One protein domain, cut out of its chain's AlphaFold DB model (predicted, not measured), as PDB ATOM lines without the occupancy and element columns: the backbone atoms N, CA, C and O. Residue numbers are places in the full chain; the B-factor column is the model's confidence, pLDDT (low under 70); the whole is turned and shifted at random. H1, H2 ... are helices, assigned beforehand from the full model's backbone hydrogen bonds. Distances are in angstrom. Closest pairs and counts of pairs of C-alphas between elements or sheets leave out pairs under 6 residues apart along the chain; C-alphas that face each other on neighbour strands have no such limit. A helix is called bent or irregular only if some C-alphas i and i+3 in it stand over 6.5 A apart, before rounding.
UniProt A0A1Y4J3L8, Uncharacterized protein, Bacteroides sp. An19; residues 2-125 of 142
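What this domain is: This is residues 2 to 125 of the 142 residues of an uncharacterized protein of Bacteroides sp. An19 (UniProt A0A1Y4J3L8). What is the overall shape? A flat bundle of four helices runs up and down: H2, H3 and H4 pack together in a triangle, and the kinked H1 packs on H2 with residues 16 to 23, on the far side of H2 from H3. Residues 28 to 33, at the end of H1 and the start of its link to H2, stick out at one end. What is it made of? The printed part has 124 residues with four named helices, in the order H1, H2, H3, H4, and no named strand; the class is all helix. It is only just compact, close to loose, with a radius of gyration of the C-alphas of 16.3 A, and spans 56 by 34 by 16 A.

How they stand to each other: What does the first helix meet? H1, residues 2 to 30, touches H2, residues 36 to 63, with its residues 16 to 23 alone; the C-alphas of Gly 19 and Gly 42 are closest at 4.3 A. This hairpin runs opposite ways at a shallow tilt of 21 degrees. H1 has a kink of 37 degrees near residue 20, and is neither bent nor irregular, but only just: C-alphas 19 and 22 are 6.2 A apart. What else touches H2? H2 is the hub, touching three helices. It forms a hairpin with H3, residues 69 to 94, at a shallow tilt of 15 degrees, with the C-alphas of Thr 55 and Asn 75 closest at 5.5 A. It touches H4, residues 99 to 119, the same way at a shallow tilt of 23 degrees, with the C-alphas of Ser 40 and Leu 102 closest at 4.8 A. How do the other pairs stand? H3 touches H4 with residues 82 to 93 alone, as a hairpin with the C-alphas of Val 89 and Pro 101 closest at 4.9 A. H1 and H4 are close but not clearly touching, with the C-alphas of Tyr 12 and Cys 113 closest at 7.2 A; H1 and H3 are apart. What do the backbones show? In H2, H3 and H4 every O i to N i+4 pair is within hydrogen-bond range; in H1, 21 of 25 are.

Where its parts are: Where does H1 run? From C-alpha 2 at (171.706, 28.199, 175.639) it measures 39.5 A to C-alpha 30. How long are the others? H2 measures 40.2 A, H3 38.0 A and H4 30.2 A, which ends with C-alpha 119 at (165.186, 38.957, 164.344).

The domain as a whole: How far does it reach? The two C-alphas farthest apart, of Asn 31 and Lys 66, are 57.2 A apart. Is it continuous? The printed part has no cut, and the three links are tight. Where is confidence low? The mean pLDDT of the printed part is 82.1, with residues 3 to 4, 64 to 67 and 122 to 125 under 70.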
ATOM      1  N   LYS A   2     170.614  27.787 174.725       71.44
ATOM      2  CA  LYS A   2     171.706  28.199 175.639       71.44
ATOM      3  C   LYS A   2     172.781  29.065 174.960       71.44
ATOM      4  O   LYS A   2     173.111  30.123 175.473       71.44
ATOM      5  N   GLU A   3     173.253  28.669 173.780       69.88
ATOM      6  CA  GLU A   3     174.282  29.405 173.017       69.88
ATOM      7  C   GLU A   3     173.801  30.777 172.539       69.88
ATOM      8  O   GLU A   3     174.534  31.755 172.623       69.88
ATOM      9  N   LYS A   4     172.533  30.885 172.128       69.38
ATOM     10  CA  LYS A   4     171.910  32.166 171.772       69.38
ATOM     11  C   LYS A   4     171.846  33.124 172.968       69.38
ATOM     12  O   LYS A   4     172.105  34.313 172.813       69.38
ATOM     13  N   ILE A   5     171.509  32.609 174.153       76.25
ATOM     14  CA  ILE A   5     171.497  33.396 175.397       76.25
ATOM     15  C   ILE A   5     172.921  33.814 175.777       76.25
ATOM     16  O   ILE A   5     173.118  34.957 176.172       76.25
ATOM     17  N   LEU A   6     173.908  32.927 175.617       77.81
ATOM     18  CA  LEU A   6     175.318  33.240 175.852       77.81
ATOM     19  C   LEU A   6     175.806  34.345 174.905       77.81
ATOM     20  O   LEU A   6     176.368  35.333 175.366       77.81
ATOM     21  N   PHE A   7     175.547  34.209 173.603       75.69
ATOM     22  CA  PHE A   7     175.933  35.202 172.603       75.69
ATOM     23  C   PHE A   7     175.279  36.555 172.891       75.69
ATOM     24  O   PHE A   7     175.967  37.569 172.935       75.69
ATOM     25  N   PHE A   8     173.976  36.573 173.178       77.12
ATOM     26  CA  PHE A   8     173.277  37.795 173.569       77.12
ATOM     27  C   PHE A   8     173.848  38.399 174.859       77.12
ATOM     28  O   PHE A   8     174.177  39.577 174.904       77.12
ATOM     29  N   GLY A   9     174.036  37.601 175.908       77.06
ATOM     30  CA  GLY A   9     174.585  38.084 177.174       77.06
ATOM     31  C   GLY A   9     175.982  38.685 177.015       77.06
ATOM     32  O   GLY A   9     176.239  39.787 177.489       77.06
ATOM     33  N   VAL A  10     176.880  38.008 176.302       78.00
ATOM     34  CA  VAL A  10     178.268  38.462 176.147       78.00
ATOM     35  C   VAL A  10     178.376  39.637 175.171       78.00
ATOM     36  O   VAL A  10     178.961  40.662 175.513       78.00
ATOM     37  N   PHE A  11     177.794  39.533 173.974       70.25
ATOM     38  CA  PHE A  11     177.934  40.578 172.956       70.25
ATOM     39  C   PHE A  11     176.998  41.766 173.164       70.25
ATOM     40  O   PHE A  11     177.407  42.904 172.956       70.25
ATOM     41  N   TYR A  12     175.752  41.540 173.578       70.25
ATOM     42  CA  TYR A  12     174.788  42.634 173.691       70.25
ATOM     43  C   TYR A  12     174.825  43.288 175.059       70.25
ATOM     44  O   TYR A  12     174.790  44.514 175.131       70.25
ATOM     45  N   ILE A  13     174.931  42.503 176.133       76.25
ATOM     46  CA  ILE A  13     174.906  43.049 177.492       76.25
ATOM     47  C   ILE A  13     176.313  43.431 177.951       76.25
ATOM     48  O   ILE A  13     176.533  44.589 178.279       76.25
ATOM     49  N   ILE A  14     177.292  42.522 177.942       77.88
ATOM     50  CA  ILE A  14     178.635  42.838 178.470       77.88
ATOM     51  C   ILE A  14     179.362  43.836 177.560       77.88
ATOM     52  O   ILE A  14     179.749  44.908 178.013       77.88
ATOM     53  N   LEU A  15     179.504  43.528 176.269       75.69
ATOM     54  CA  LEU A  15     180.155  44.436 175.315       75.69
ATOM     55  C   LEU A  15     179.357  45.738 175.117       75.69
ATOM     56  O   LEU A  15     179.951  46.812 175.093       75.69
ATOM     57  N   GLY A  16     178.023  45.676 175.056       70.25
ATOM     58  CA  GLY A  16     177.186  46.878 174.953       70.25
ATOM     59  C   GLY A  16     177.239  47.773 176.198       70.25
ATOM     60  O   GLY A  16     177.248  48.995 176.101       70.25
ATOM     61  N   THR A  17     177.373  47.218 177.399       79.19
ATOM     62  CA  THR A  17     177.522  48.057 178.601       79.19
ATOM     63  C   THR A  17     178.892  48.726 178.701       79.19
ATOM     64  O   THR A  17     179.043  49.638 179.513       79.19
ATOM     65  N   LEU A  18     179.880  48.387 177.862       80.88
ATOM     66  CA  LEU A  18     181.170  49.094 177.844       80.88
ATOM     67  C   LEU A  18     181.036  50.563 177.437       80.88
ATOM     68  O   LEU A  18     181.763  51.394 177.978       80.88
ATOM     69  N   GLY A  19     180.068  50.894 176.574       75.12
ATOM     70  CA  GLY A  19     179.741  52.284 176.230       75.12
ATOM     71  C   GLY A  19     179.275  53.116 177.431       75.12
ATOM     72  O   GLY A  19     179.371  54.335 177.403       75.12
ATOM     73  N   LEU A  20     178.823  52.460 178.508       80.75
ATOM     74  CA  LEU A  20     178.491  53.078 179.797       80.75
ATOM     75  C   LEU A  20     179.648  52.986 180.790       80.75
ATOM     76  O   LEU A  20     179.959  53.933 181.512       80.75
ATOM     77  N   THR A  21     180.266  51.811 180.844       81.56
ATOM     78  CA  THR A  21     181.203  51.419 181.895       81.56
ATOM     79  C   THR A  21     182.524  52.160 181.758       81.56
ATOM     80  O   THR A  21     183.056  52.626 182.759       81.56
ATOM     81  N   ILE A  22     183.037  52.334 180.535       83.00
ATOM     82  CA  ILE A  22     184.310  53.031 180.305       83.00
ATOM     83  C   ILE A  22     184.208  54.516 180.704       83.00
ATOM     84  O   ILE A  22     185.016  54.944 181.535       83.00
ATOM     85  N   PRO A  23     183.209  55.295 180.233       82.31
ATOM     86  CA  PRO A  23     183.033  56.674 180.696       82.31
ATOM     87  C   PRO A  23     182.776  56.772 182.210       82.31
ATOM     88  O   PRO A  23     183.310  57.655 182.879       82.31
ATOM     89  N   SER A  24     182.022  55.828 182.785       80.44
ATOM     90  CA  SER A  24     181.728  55.813 184.227       80.44
ATOM     91  C   SER A  24     182.960  55.530 185.095       80.44
ATOM     92  O   SER A  24     183.133  56.155 186.141       80.44
ATOM     93  N   ILE A  25     183.837  54.614 184.671       83.69
ATOM     94  CA  ILE A  25     185.116  54.354 185.348       83.69
ATOM     95  C   ILE A  25     186.031  55.576 185.222       83.69
ATOM     96  O   ILE A  25     186.649  55.972 186.208       83.69
ATOM     97  N   SER A  26     186.087  56.199 184.040       79.31
ATOM     98  CA  SER A  26     186.851  57.435 183.825       79.31
ATOM     99  C   SER A  26     186.422  58.537 184.798       79.31
ATOM    100  O   SER A  26     187.267  59.119 185.479       79.31
ATOM    101  N   TYR A  27     185.111  58.758 184.951       81.56
ATOM    102  CA  TYR A  27     184.550  59.690 185.932       81.56
ATOM    103  C   TYR A  27     185.003  59.375 187.361       81.56
ATOM    104  O   TYR A  27     185.532  60.245 188.052       81.56
ATOM    105  N   TYR A  28     184.849  58.115 187.782       79.69
ATOM    106  CA  TYR A  28     185.214  57.671 189.127       79.69
ATOM    107  C   TYR A  28     186.702  57.900 189.441       79.69
ATOM    108  O   TYR A  28     187.054  58.228 190.571       79.69
ATOM    109  N   LEU A  29     187.577  57.747 188.444       84.06
ATOM    110  CA  LEU A  29     189.023  57.901 188.608       84.06
ATOM    111  C   LEU A  29     189.508  59.354 188.503       84.06
ATOM    112  O   LEU A  29     190.515  59.698 189.118       84.06
ATOM    113  N   THR A  30     188.830  60.200 187.726       79.06
ATOM    114  CA  THR A  30     189.288  61.571 187.421       79.06
ATOM    115  C   THR A  30     188.552  62.663 188.200       79.06
ATOM    116  O   THR A  30     188.976  63.820 188.155       79.06
ATOM    117  N   ASN A  31     187.475  62.331 188.929       71.38
ATOM    118  CA  ASN A  31     186.614  63.294 189.640       71.38
ATOM    119  C   ASN A  31     186.138  64.463 188.747       71.38
ATOM    120  O   ASN A  31     185.893  65.572 189.222       71.38
ATOM    121  N   HIS A  32     186.051  64.239 187.435       73.81
ATOM    122  CA  HIS A  32     185.500  65.201 186.479       73.81
ATOM    123  C   HIS A  32     183.972  65.193 186.503       73.81
ATOM    124  O   HIS A  32     183.375  64.439 187.258       73.81
ATOM    125  N   ALA A  33     183.320  66.050 185.717       74.88
ATOM    126  CA  ALA A  33     181.868  66.001 185.548       74.88
ATOM    127  C   ALA A  33     181.427  64.657 184.942       74.88
ATOM    128  O   ALA A  33     182.188  64.005 184.225       74.88
ATOM    129  N   TRP A  34     180.197  64.231 185.241       76.62
ATOM    130  CA  TRP A  34     179.677  62.953 184.756       76.62
ATOM    131  C   TRP A  34     179.517  63.007 183.223       76.62
ATOM    132  O   TRP A  34     178.803  63.892 182.746       76.62
ATOM    133  N   PRO A  35     180.159  62.109 182.446       84.19
ATOM    134  CA  PRO A  35     180.266  62.235 180.992       84.19
ATOM    135  C   PRO A  35     179.015  61.669 180.306       84.19
ATOM    136  O   PRO A  35     179.018  60.606 179.682       84.19
ATOM    137  N   LEU A  36     177.885  62.343 180.523       83.56
ATOM    138  CA  LEU A  36     176.572  61.941 180.009       83.56
ATOM    139  C   LEU A  36     176.500  62.016 178.477       83.56
ATOM    140  O   LEU A  36     175.760  61.256 177.851       83.56
ATOM    141  N   ASP A  37     177.267  62.919 177.880       86.62
ATOM    142  CA  ASP A  37     177.502  63.051 176.445       86.62
ATOM    143  C   ASP A  37     178.223  61.823 175.876       86.62
ATOM    144  O   ASP A  37     177.688  61.173 174.974       86.62
ATOM    145  N   ASP A  38     179.357  61.432 176.465       85.81
ATOM    146  CA  ASP A  38     180.108  60.242 176.046       85.81
ATOM    147  C   ASP A  38     179.265  58.973 176.181       85.81
ATOM    148  O   ASP A  38     179.260  58.115 175.299       85.81
ATOM    149  N   ILE A  39     178.496  58.870 177.268       87.12
ATOM    150  CA  ILE A  39     177.551  57.776 177.499       87.12
ATOM    151  C   ILE A  39     176.476  57.737 176.402       87.12
ATOM    152  O   ILE A  39     176.166  56.668 175.865       87.12
ATOM    153  N   SER A  40     175.910  58.892 176.047       88.31
ATOM    154  CA  SER A  40     174.875  58.995 175.013       88.31
ATOM    155  C   SER A  40     175.410  58.577 173.643       88.31
ATOM    156  O   SER A  40     174.722  57.847 172.920       88.31
ATOM    157  N   ILE A  41     176.637  58.994 173.313       89.25
ATOM    158  CA  ILE A  41     177.351  58.627 172.082       89.25
ATOM    159  C   ILE A  41     177.697  57.133 172.084       89.25
ATOM    160  O   ILE A  41     177.482  56.444 171.084       89.25
ATOM    161  N   GLY A  42     178.186  56.606 173.206       88.81
ATOM    162  CA  GLY A  42     178.523  55.193 173.360       88.81
ATOM    163  C   GLY A  42     177.314  54.296 173.104       88.81
ATOM    164  O   GLY A  42     177.369  53.405 172.255       88.81
ATOM    165  N   LEU A  43     176.191  54.578 173.769       89.12
ATOM    166  CA  LEU A  43     174.943  53.831 173.605       89.12
ATOM    167  C   LEU A  43     174.418  53.858 172.165       89.12
ATOM    168  O   LEU A  43     174.071  52.807 171.623       89.12
ATOM    169  N   ILE A  44     174.369  55.029 171.525       90.62
ATOM    170  CA  ILE A  44     173.826  55.123 170.164       90.62
ATOM    171  C   ILE A  44     174.748  54.459 169.131       90.62
ATOM    172  O   ILE A  44     174.273  53.825 168.189       90.62
ATOM    173  N   THR A  45     176.063  54.505 169.353       90.38
ATOM    174  CA  THR A  45     177.052  53.802 168.521       90.38
ATOM    175  C   THR A  45     176.837  52.292 168.569       90.38
ATOM    176  O   THR A  45     176.880  51.619 167.533       90.38
ATOM    177  N   ILE A  46     176.549  51.754 169.757       88.56
ATOM    178  CA  ILE A  46     176.204  50.340 169.918       88.56
ATOM    179  C   ILE A  46     174.928  50.026 169.147       88.56
ATOM    180  O   ILE A  46     174.928  49.078 168.370       88.56
ATOM    181  N   VAL A  47     173.880  50.846 169.284       90.31
ATOM    182  CA  VAL A  47     172.612  50.664 168.560       90.31
ATOM    183  C   VAL A  47     172.836  50.567 167.054       90.31
ATOM    184  O   VAL A  47     172.360  49.617 166.436       90.31
ATOM    185  N   VAL A  48     173.574  51.503 166.451       90.19
ATOM    186  CA  VAL A  48     173.828  51.481 165.000       90.19
ATOM    187  C   VAL A  48     174.626  50.249 164.592       90.19
ATOM    188  O   VAL A  48     174.263  49.593 163.617       90.19
ATOM    189  N   SER A  49     175.672  49.903 165.344       87.44
ATOM    190  CA  SER A  49     176.528  48.749 165.041       87.44
ATOM    191  C   SER A  49     175.736  47.440 165.095       87.44
ATOM    192  O   SER A  49     175.791  46.619 164.179       87.44
ATOM    193  N   THR A  50     174.935  47.284 166.145       85.31
ATOM    194  CA  THR A  50     174.049  46.147 166.387       85.31
ATOM    195  C   THR A  50     172.970  46.025 165.318       85.31
ATOM    196  O   THR A  50     172.853  44.972 164.693       85.31
ATOM    197  N   VAL A  51     172.199  47.093 165.088       88.44
ATOM    198  CA  VAL A  51     171.092  47.087 164.124       88.44
ATOM    199  C   VAL A  51     171.633  46.906 162.711       88.44
ATOM    200  O   VAL A  51     171.032  46.172 161.931       88.44
ATOM    201  N   GLY A  52     172.772  47.522 162.387       86.31
ATOM    202  CA  GLY A  52     173.471  47.347 161.116       86.31
ATOM    203  C   GLY A  52     173.862  45.898 160.868       86.31
ATOM    204  O   GLY A  52     173.472  45.326 159.849       86.31
ATOM    205  N   TYR A  53     174.566  45.285 161.820       83.50
ATOM    206  CA  TYR A  53     174.984  43.891 161.716       83.50
ATOM    207  C   TYR A  53     173.788  42.935 161.607       83.50
ATOM    208  O   TYR A  53     173.709  42.138 160.673       83.50
ATOM    209  N   SER A  54     172.825  43.039 162.527       82.50
ATOM    210  CA  SER A  54     171.703  42.100 162.606       82.50
ATOM    211  C   SER A  54     170.756  42.218 161.410       82.50
ATOM    212  O   SER A  54     170.264  41.215 160.894       82.50
ATOM    213  N   THR A  55     170.548  43.440 160.913       84.94
ATOM    214  CA  THR A  55     169.786  43.699 159.688       84.94
ATOM    215  C   THR A  55     170.497  43.131 158.468       84.94
ATOM    216  O   THR A  55     169.847  42.487 157.646       84.94
ATOM    217  N   ALA A  56     171.815  43.318 158.347       82.44
ATOM    218  CA  ALA A  56     172.585  42.776 157.231       82.44
ATOM    219  C   ALA A  56     172.516  41.242 157.189       82.44
ATOM    220  O   ALA A  56     172.186  40.676 156.145       82.44
ATOM    221  N   GLU A  57     172.738  40.576 158.327       80.50
ATOM    222  CA  GLU A  57     172.623  39.117 158.438       80.50
ATOM    223  C   GLU A  57     171.218  38.647 158.034       80.50
ATOM    224  O   GLU A  57     171.059  37.765 157.185       80.50
ATOM    225  N   LYS A  58     170.177  39.295 158.571       80.12
ATOM    226  CA  LYS A  58     168.787  38.939 158.278       80.12
ATOM    227  C   LYS A  58     168.452  39.119 156.798       80.12
ATOM    228  O   LYS A  58     167.834  38.235 156.213       80.12
ATOM    229  N   ILE A  59     168.878  40.212 156.166       80.00
ATOM    230  CA  ILE A  59     168.658  40.452 154.731       80.00
ATOM    231  C   ILE A  59     169.336  39.364 153.886       80.00
ATOM    232  O   ILE A  59     168.715  38.856 152.952       80.00
ATOM    233  N   ILE A  60     170.569  38.963 154.219       78.81
ATOM    234  CA  ILE A  60     171.291  37.894 153.509       78.81
ATOM    235  C   ILE A  60     170.529  36.567 153.610       78.81
ATOM    236  O   ILE A  60     170.282  35.923 152.589       78.81
ATOM    237  N   VAL A  61     170.085  36.195 154.816       76.88
ATOM    238  CA  VAL A  61     169.295  34.973 155.049       76.88
ATOM    239  C   VAL A  61     167.969  35.008 154.284       76.88
ATOM    240  O   VAL A  61     167.555  34.004 153.698       76.88
ATOM    241  N   LEU A  62     167.293  36.159 154.255       76.69
ATOM    242  CA  LEU A  62     166.017  36.322 153.557       76.69
ATOM    243  C   LEU A  62     166.171  36.339 152.032       76.69
ATOM    244  O   LEU A  62     165.264  35.889 151.340       76.69
ATOM    245  N   ARG A  63     167.315  36.777 151.493       71.62
ATOM    246  CA  ARG A  63     167.585  36.770 150.044       71.62
ATOM    247  C   ARG A  63     167.558  35.361 149.443       71.62
ATOM    248  O   ARG A  63     167.189  35.202 148.285       71.62
ATOM    249  N   GLY A  64     167.904  34.345 150.236       65.88
ATOM    250  CA  GLY A  64     167.810  32.932 149.853       65.88
ATOM    251  C   GLY A  64     166.392  32.347 149.910       65.88
ATOM    252  O   GLY A  64     166.185  31.216 149.476       65.88
ATOM    253  N   LYS A  65     165.398  33.085 150.433       69.06
ATOM    254  CA  LYS A  65     164.014  32.616 150.613       69.06
ATOM    255  C   LYS A  65     163.046  33.452 149.766       69.06
ATOM    256  O   LYS A  65     162.936  34.662 149.914       69.06
ATOM    257  N   LYS A  66     162.280  32.789 148.895       53.34
ATOM    258  CA  LYS A  66     161.464  33.391 147.815       53.34
ATOM    259  C   LYS A  66     160.300  34.316 148.259       53.34
ATOM    260  O   LYS A  66     159.569  34.782 147.395       53.34
ATOM    261  N   SER A  67     160.081  34.567 149.558       55.28
ATOM    262  CA  SER A  67     158.775  35.034 150.078       55.28
ATOM    263  C   SER A  67     158.784  36.149 151.146       55.28
ATOM    264  O   SER A  67     157.723  36.442 151.691       55.28
ATOM    265  N   ASN A  68     159.904  36.814 151.459       70.75
ATOM    266  CA  ASN A  68     159.957  37.707 152.640       70.75
ATOM    267  C   ASN A  68     160.353  39.168 152.336       70.75
ATOM    268  O   ASN A  68     161.101  39.788 153.090       70.75
ATOM    269  N   LEU A  69     159.825  39.756 151.254       77.50
ATOM    270  CA  LEU A  69     160.104  41.157 150.889       77.50
ATOM    271  C   LEU A  69     159.680  42.153 151.988       77.50
ATOM    272  O   LEU A  69     160.420  43.082 152.295       77.50
ATOM    273  N   SER A  70     158.520  41.935 152.617       81.19
ATOM    274  CA  SER A  70     158.019  42.788 153.709       81.19
ATOM    275  C   SER A  70     158.951  42.772 154.926       81.19
ATOM    276  O   SER A  70     159.321  43.822 155.443       81.19
ATOM    277  N   GLU A  71     159.410  41.591 155.348       81.50
ATOM    278  CA  GLU A  71     160.342  41.456 156.474       81.50
ATOM    279  C   GLU A  71     161.695  42.114 156.156       81.50
ATOM    280  O   GLU A  71     162.268  42.804 156.995       81.50
ATOM    281  N   MET A  72     162.182  41.976 154.921       82.38
ATOM    282  CA  MET A  72     163.390  42.663 154.456       82.38
ATOM    283  C   MET A  72     163.245  44.194 154.529       82.38
ATOM    284  O   MET A  72     164.148  44.868 155.026       82.38
ATOM    285  N   LEU A  73     162.101  44.738 154.096       86.25
ATOM    286  CA  LEU A  73     161.804  46.172 154.169       86.25
ATOM    287  C   LEU A  73     161.734  46.674 155.614       86.25
ATOM    288  O   LEU A  73     162.310  47.716 155.912       86.25
ATOM    289  N   TRP A  74     161.103  45.931 156.527       85.38
ATOM    290  CA  TRP A  74     161.062  46.303 157.947       85.38
ATOM    291  C   TRP A  74     162.454  46.390 158.574       85.38
ATOM    292  O   TRP A  74     162.729  47.325 159.325       85.38
ATOM    293  N   ASN A  75     163.349  45.459 158.238       86.75
ATOM    294  CA  ASN A  75     164.725  45.504 158.729       86.75
ATOM    295  C   ASN A  75     165.499  46.698 158.139       86.75
ATOM    296  O   ASN A  75     166.196  47.397 158.871       86.75
ATOM    297  N   LEU A  76     165.315  47.009 156.849       87.25
ATOM    298  CA  LEU A  76     165.880  48.219 156.237       87.25
ATOM    299  C   LEU A  76     165.365  49.503 156.897       87.25
ATOM    300  O   LEU A  76     166.149  50.411 157.161       87.25
ATOM    301  N   VAL A  77     164.068  49.578 157.206       90.44
ATOM    302  CA  VAL A  77     163.484  50.716 157.930       90.44
ATOM    303  C   VAL A  77     164.102  50.845 159.321       90.44
ATOM    304  O   VAL A  77     164.458  51.953 159.712       90.44
ATOM    305  N   ALA A  78     164.299  49.741 160.046       88.25
ATOM    306  CA  ALA A  78     164.960  49.764 161.351       88.25
ATOM    307  C   ALA A  78     166.402  50.300 161.270       88.25
ATOM    308  O   ALA A  78     166.810  51.087 162.124       88.25
ATOM    309  N   LEU A  79     167.147  49.934 160.222       89.44
ATOM    310  CA  LEU A  79     168.486  50.464 159.955       89.44
ATOM    311  C   LEU A  79     168.473  51.965 159.646       89.44
ATOM    312  O   LEU A  79     169.267  52.721 160.198       89.44
ATOM    313  N   VAL A  80     167.570  52.422 158.779       91.56
ATOM    314  CA  VAL A  80     167.459  53.855 158.468       91.56
ATOM    315  C   VAL A  80     167.070  54.643 159.719       91.56
ATOM    316  O   VAL A  80     167.660  55.684 159.996       91.56
ATOM    317  N   LEU A  81     166.128  54.126 160.513       91.69
ATOM    318  CA  LEU A  81     165.715  54.746 161.770       91.69
ATOM    319  C   LEU A  81     166.868  54.838 162.775       91.69
ATOM    320  O   LEU A  81     166.992  55.876 163.418       91.69
ATOM    321  N   SER A  82     167.730  53.821 162.898       91.56
ATOM    322  CA  SER A  82     168.877  53.887 163.819       91.56
ATOM    323  C   SER A  82     169.895  54.957 163.405       91.56
ATOM    324  O   SER A  82     170.407  55.689 164.257       91.56
ATOM    325  N   ILE A  83     170.130  55.127 162.101       91.38
ATOM    326  CA  ILE A  83     170.997  56.188 161.567       91.38
ATOM    327  C   ILE A  83     170.384  57.567 161.828       91.38
ATOM    328  O   ILE A  83     171.058  58.455 162.349       91.38
ATOM    329  N   VAL A  84     169.095  57.746 161.520       93.44
ATOM    330  CA  VAL A  84     168.376  59.006 161.769       93.44
ATOM    331  C   VAL A  84     168.417  59.371 163.254       93.44
ATOM    332  O   VAL A  84     168.695  60.517 163.602       93.44
ATOM    333  N   LEU A  85     168.214  58.395 164.139       92.00
ATOM    334  CA  LEU A  85     168.281  58.596 165.583       92.00
ATOM    335  C   LEU A  85     169.664  59.063 166.045       92.00
ATOM    336  O   LEU A  85     169.765  59.927 166.911       92.00
ATOM    337  N   THR A  86     170.722  58.543 165.427       90.50
ATOM    338  CA  THR A  86     172.105  58.958 165.703       90.50
ATOM    339  C   THR A  86     172.334  60.416 165.348       90.50
ATOM    340  O   THR A  86     172.905  61.159 166.143       90.50
ATOM    341  N   ILE A  87     171.823  60.854 164.195       91.81
ATOM    342  CA  ILE A  87     171.884  62.261 163.784       91.81
ATOM    343  C   ILE A  87     171.163  63.144 164.811       91.81
ATOM    344  O   ILE A  87     171.715  64.159 165.231       91.81
ATOM    345  N   PHE A  88     169.972  62.742 165.270       90.88
ATOM    346  CA  PHE A  88     169.254  63.480 166.311       90.88
ATOM    347  C   PHE A  88     170.058  63.583 167.609       90.88
ATOM    348  O   PHE A  88     170.198  64.686 168.133       90.88
ATOM    349  N   VAL A  89     170.620  62.476 168.108       90.94
ATOM    350  CA  VAL A  89     171.447  62.473 169.329       90.94
ATOM    351  C   VAL A  89     172.596  63.477 169.214       90.94
ATOM    352  O   VAL A  89     172.775  64.297 170.111       90.94
ATOM    353  N   VAL A  90     173.318  63.480 168.090       89.19
ATOM    354  CA  VAL A  90     174.439  64.407 167.856       89.19
ATOM    355  C   VAL A  90     173.971  65.867 167.793       89.19
ATOM    356  O   VAL A  90     174.601  66.731 168.401       89.19
ATOM    357  N   ILE A  91     172.854  66.156 167.117       89.62
ATOM    358  CA  ILE A  91     172.297  67.519 167.040       89.62
ATOM    359  C   ILE A  91     171.891  68.033 168.427       89.62
ATOM    360  O   ILE A  91     172.178  69.179 168.763       89.62
ATOM    361  N   PHE A  92     171.228  67.208 169.244       88.94
ATOM    362  CA  PHE A  92     170.803  67.621 170.584       88.94
ATOM    363  C   PHE A  92     171.985  67.856 171.525       88.94
ATOM    364  O   PHE A  92     171.967  68.839 172.267       88.94
ATOM    365  N   LEU A  93     173.023  67.017 171.448       88.12
ATOM    366  CA  LEU A  93     174.266  67.234 172.193       88.12
ATOM    367  C   LEU A  93     174.955  68.542 171.776       88.12
ATOM    368  O   LEU A  93     175.391  69.298 172.640       88.12
ATOM    369  N   GLY A  94     174.980  68.859 170.476       83.75
ATOM    370  CA  GLY A  94     175.539  70.116 169.961       83.75
ATOM    371  C   GLY A  94     174.791  71.382 170.402       83.75
ATOM    372  O   GLY A  94     175.364  72.466 170.360       83.75
ATOM    373  N   ASN A  95     173.541  71.251 170.856       85.81
ATOM    374  CA  ASN A  95     172.722  72.345 171.389       85.81
ATOM    375  C   ASN A  95     172.745  72.421 172.931       85.81
ATOM    376  O   ASN A  95     171.848  73.018 173.522       85.81
ATOM    377  N   GLU A  96     173.716  71.772 173.586       79.50
ATOM    378  CA  GLU A  96     173.871  71.712 175.053       79.50
ATOM    379  C   GLU A  96     172.679  71.072 175.804       79.50
ATOM    380  O   GLU A  96     172.565  71.155 177.029       79.50
ATOM    381  N   VAL A  97     171.791  70.360 175.098       80.94
ATOM    382  CA  VAL A  97     170.684  69.612 175.709       80.94
ATOM    383  C   VAL A  97     171.168  68.201 176.025       80.94
ATOM    384  O   VAL A  97     171.154  67.335 175.161       80.94
ATOM    385  N   ILE A  98     171.581  67.946 177.268       75.25
ATOM    386  CA  ILE A  98     172.233  66.678 177.656       75.25
ATOM    387  C   ILE A  98     171.232  65.577 178.051       75.25
ATOM    388  O   ILE A  98     171.411  64.407 177.717       75.25
ATOM    389  N   CYS A  99     170.140  65.917 178.743       82.31
ATOM    390  CA  CYS A  99     169.211  64.902 179.263       82.31
ATOM    391  C   CYS A  99     168.407  64.194 178.163       82.31
ATOM    392  O   CYS A  99     168.132  63.000 178.260       82.31
ATOM    393  N   PHE A 100     168.020  64.924 177.116       86.69
ATOM    394  CA  PHE A 100     167.223  64.385 176.014       86.69
ATOM    395  C   PHE A 100     167.955  63.305 175.187       86.69
ATOM    396  O   PHE A 100     167.393  62.218 175.034       86.69
ATOM    397  N   PRO A 101     169.194  63.527 174.694       88.31
ATOM    398  CA  PRO A 101     169.940  62.514 173.951       88.31
ATOM    399  C   PRO A 101     170.237  61.282 174.802       88.31
ATOM    400  O   PRO A 101     170.144  60.175 174.287       88.31
ATOM    401  N   LEU A 102     170.482  61.441 176.105       88.69
ATOM    402  CA  LEU A 102     170.686  60.310 177.010       88.69
ATOM    403  C   LEU A 102     169.452  59.404 177.088       88.69
ATOM    404  O   LEU A 102     169.555  58.186 176.932       88.69
ATOM    405  N   ILE A 103     168.269  59.993 177.298       89.69
ATOM    406  CA  ILE A 103     167.003  59.245 177.335       89.69
ATOM    407  C   ILE A 103     166.767  58.553 175.992       89.69
ATOM    408  O   ILE A 103     166.416  57.371 175.956       89.69
ATOM    409  N   LEU A 104     166.994  59.271 174.891       91.19
ATOM    410  CA  LEU A 104     166.809  58.750 173.543       91.19
ATOM    411  C   LEU A 104     167.743  57.564 173.265       91.19
ATOM    412  O   LEU A 104     167.276  56.527 172.800       91.19
ATOM    413  N   SER A 105     169.025  57.676 173.618       90.38
ATOM    414  CA  SER A 105     170.022  56.614 173.469       90.38
ATOM    415  C   SER A 105     169.714  55.392 174.339       90.38
ATOM    416  O   SER A 105     169.838  54.262 173.871       90.38
ATOM    417  N   CYS A 106     169.248  55.584 175.577       89.56
ATOM    418  CA  CYS A 106     168.812  54.484 176.443       89.56
ATOM    419  C   CYS A 106     167.609  53.733 175.857       89.56
ATOM    420  O   CYS A 106     167.617  52.502 175.786       89.56
ATOM    421  N   LEU A 107     166.583  54.460 175.400       91.94
ATOM    422  CA  LEU A 107     165.413  53.856 174.759       91.94
ATOM    423  C   LEU A 107     165.803  53.118 173.476       91.94
ATOM    424  O   LEU A 107     165.366  51.989 173.256       91.94
ATOM    425  N   ALA A 108     166.668  53.722 172.664       90.94
ATOM    426  CA  ALA A 108     167.196  53.120 171.448       90.94
ATOM    427  C   ALA A 108     167.933  51.810 171.731       90.94
ATOM    428  O   ALA A 108     167.721  50.820 171.035       90.94
ATOM    429  N   TYR A 109     168.759  51.791 172.777       89.31
ATOM    430  CA  TYR A 109     169.493  50.606 173.196       89.31
ATOM    431  C   TYR A 109     168.547  49.475 173.607       89.31
ATOM    432  O   TYR A 109     168.664  48.363 173.090       89.31
ATOM    433  N   ILE A 110     167.535  49.765 174.430       89.38
ATOM    434  CA  ILE A 110     166.514  48.778 174.823       89.38
ATOM    435  C   ILE A 110     165.769  48.241 173.592       89.38
ATOM    436  O   ILE A 110     165.626  47.027 173.432       89.38
ATOM    437  N   LEU A 111     165.331  49.125 172.691       89.88
ATOM    438  CA  LEU A 111     164.651  48.737 171.454       89.88
ATOM    439  C   LEU A 111     165.550  47.899 170.539       89.88
ATOM    440  O   LEU A 111     165.071  46.936 169.941       89.88
ATOM    441  N   SER A 112     166.847  48.206 170.463       88.62
ATOM    442  CA  SER A 112     167.815  47.434 169.676       88.62
ATOM    443  C   SER A 112     167.968  46.004 170.201       88.62
ATOM    444  O   SER A 112     167.991  45.055 169.417       88.62
ATOM    445  N   CYS A 113     167.962  45.826 171.525       86.81
ATOM    446  CA  CYS A 113     167.990  44.518 172.172       86.81
ATOM    447  C   CYS A 113     166.725  43.708 171.856       86.81
ATOM    448  O   CYS A 113     166.808  42.521 171.530       86.81
ATOM    449  N   ILE A 114     165.554  44.352 171.905       86.69
ATOM    450  CA  ILE A 114     164.270  43.725 171.555       86.69
ATOM    451  C   ILE A 114     164.253  43.323 170.076       86.69
ATOM    452  O   ILE A 114     163.893  42.189 169.750       86.69
ATOM    453  N   LEU A 115     164.670  44.226 169.183       86.56
ATOM    454  CA  LEU A 115     164.736  43.972 167.744       86.56
ATOM    455  C   LEU A 115     165.665  42.797 167.440       86.56
ATOM    456  O   LEU A 115     165.279  41.893 166.701       86.56
ATOM    457  N   TRP A 116     166.855  42.770 168.043       86.31
ATOM    458  CA  TRP A 116     167.788  41.663 167.864       86.31
ATOM    459  C   TRP A 116     167.172  40.335 168.301       86.31
ATOM    460  O   TRP A 116     167.272  39.333 167.584       86.31
ATOM    461  N   TRP A 117     166.500  40.324 169.458       83.94
ATOM    462  CA  TRP A 117     165.854  39.122 169.972       83.94
ATOM    463  C   TRP A 117     164.774  38.609 169.021       83.94
ATOM    464  O   TRP A 117     164.699  37.400 168.775       83.94
ATOM    465  N   TYR A 118     163.978  39.527 168.466       82.19
ATOM    466  CA  TYR A 118     162.947  39.236 167.476       82.19
ATOM    467  C   TYR A 118     163.543  38.684 166.175       82.19
ATOM    468  O   TYR A 118     163.163  37.598 165.741       82.19
ATOM    469  N   GLN A 119     164.534  39.368 165.593       79.31
ATOM    470  CA  GLN A 119     165.186  38.957 164.344       79.31
ATOM    471  C   GLN A 119     165.813  37.562 164.447       79.31
ATOM    472  O   GLN A 119     165.742  36.780 163.492       79.31
ATOM    473  N   ASN A 120     166.378  37.242 165.614       76.19
ATOM    474  CA  ASN A 120     167.080  35.991 165.873       76.19
ATOM    475  C   ASN A 120     166.220  34.925 166.561       76.19
ATOM    476  O   ASN A 120     166.755  33.886 166.954       76.19
ATOM    477  N   ARG A 121     164.912  35.155 166.776       73.94
ATOM    478  CA  ARG A 121     164.009  34.210 167.468       73.94
ATOM    479  C   ARG A 121     164.089  32.806 166.875       73.94
ATOM    480  O   ARG A 121     164.341  31.867 167.624       73.94
ATOM    481  N   ASP A 122     163.996  32.736 165.554       69.69
ATOM    482  CA  ASP A 122     163.940  31.500 164.773       69.69
ATOM    483  C   ASP A 122     165.176  31.341 163.866       69.69
ATOM    484  O   ASP A 122     165.100  30.757 162.791       69.69
ATOM    485  N   ASN A 123     166.320  31.920 164.259       67.88
ATOM    486  CA  ASN A 123     167.552  31.831 163.474       67.88
ATOM    487  C   ASN A 123     168.216  30.453 163.669       67.88
ATOM    488  O   ASN A 123     168.802  30.172 164.719       67.88
ATOM    489  N   ASP A 124     168.115  29.602 162.644       65.38
ATOM    490  CA  ASP A 124     168.705  28.260 162.613       65.38
ATOM    491  C   ASP A 124     170.245  28.274 162.579       65.38
ATOM    492  O   ASP A 124     170.860  27.254 162.891       65.38
ATOM    493  N   SER A 125     170.893  29.417 162.312       62.66
ATOM    494  CA  SER A 125     172.357  29.562 162.408       62.66
ATOM    495  C   SER A 125     172.887  29.231 163.811       62.66
ATOM    496  O   SER A 125     174.003  28.741 163.952       62.66
TER     497      SER A 125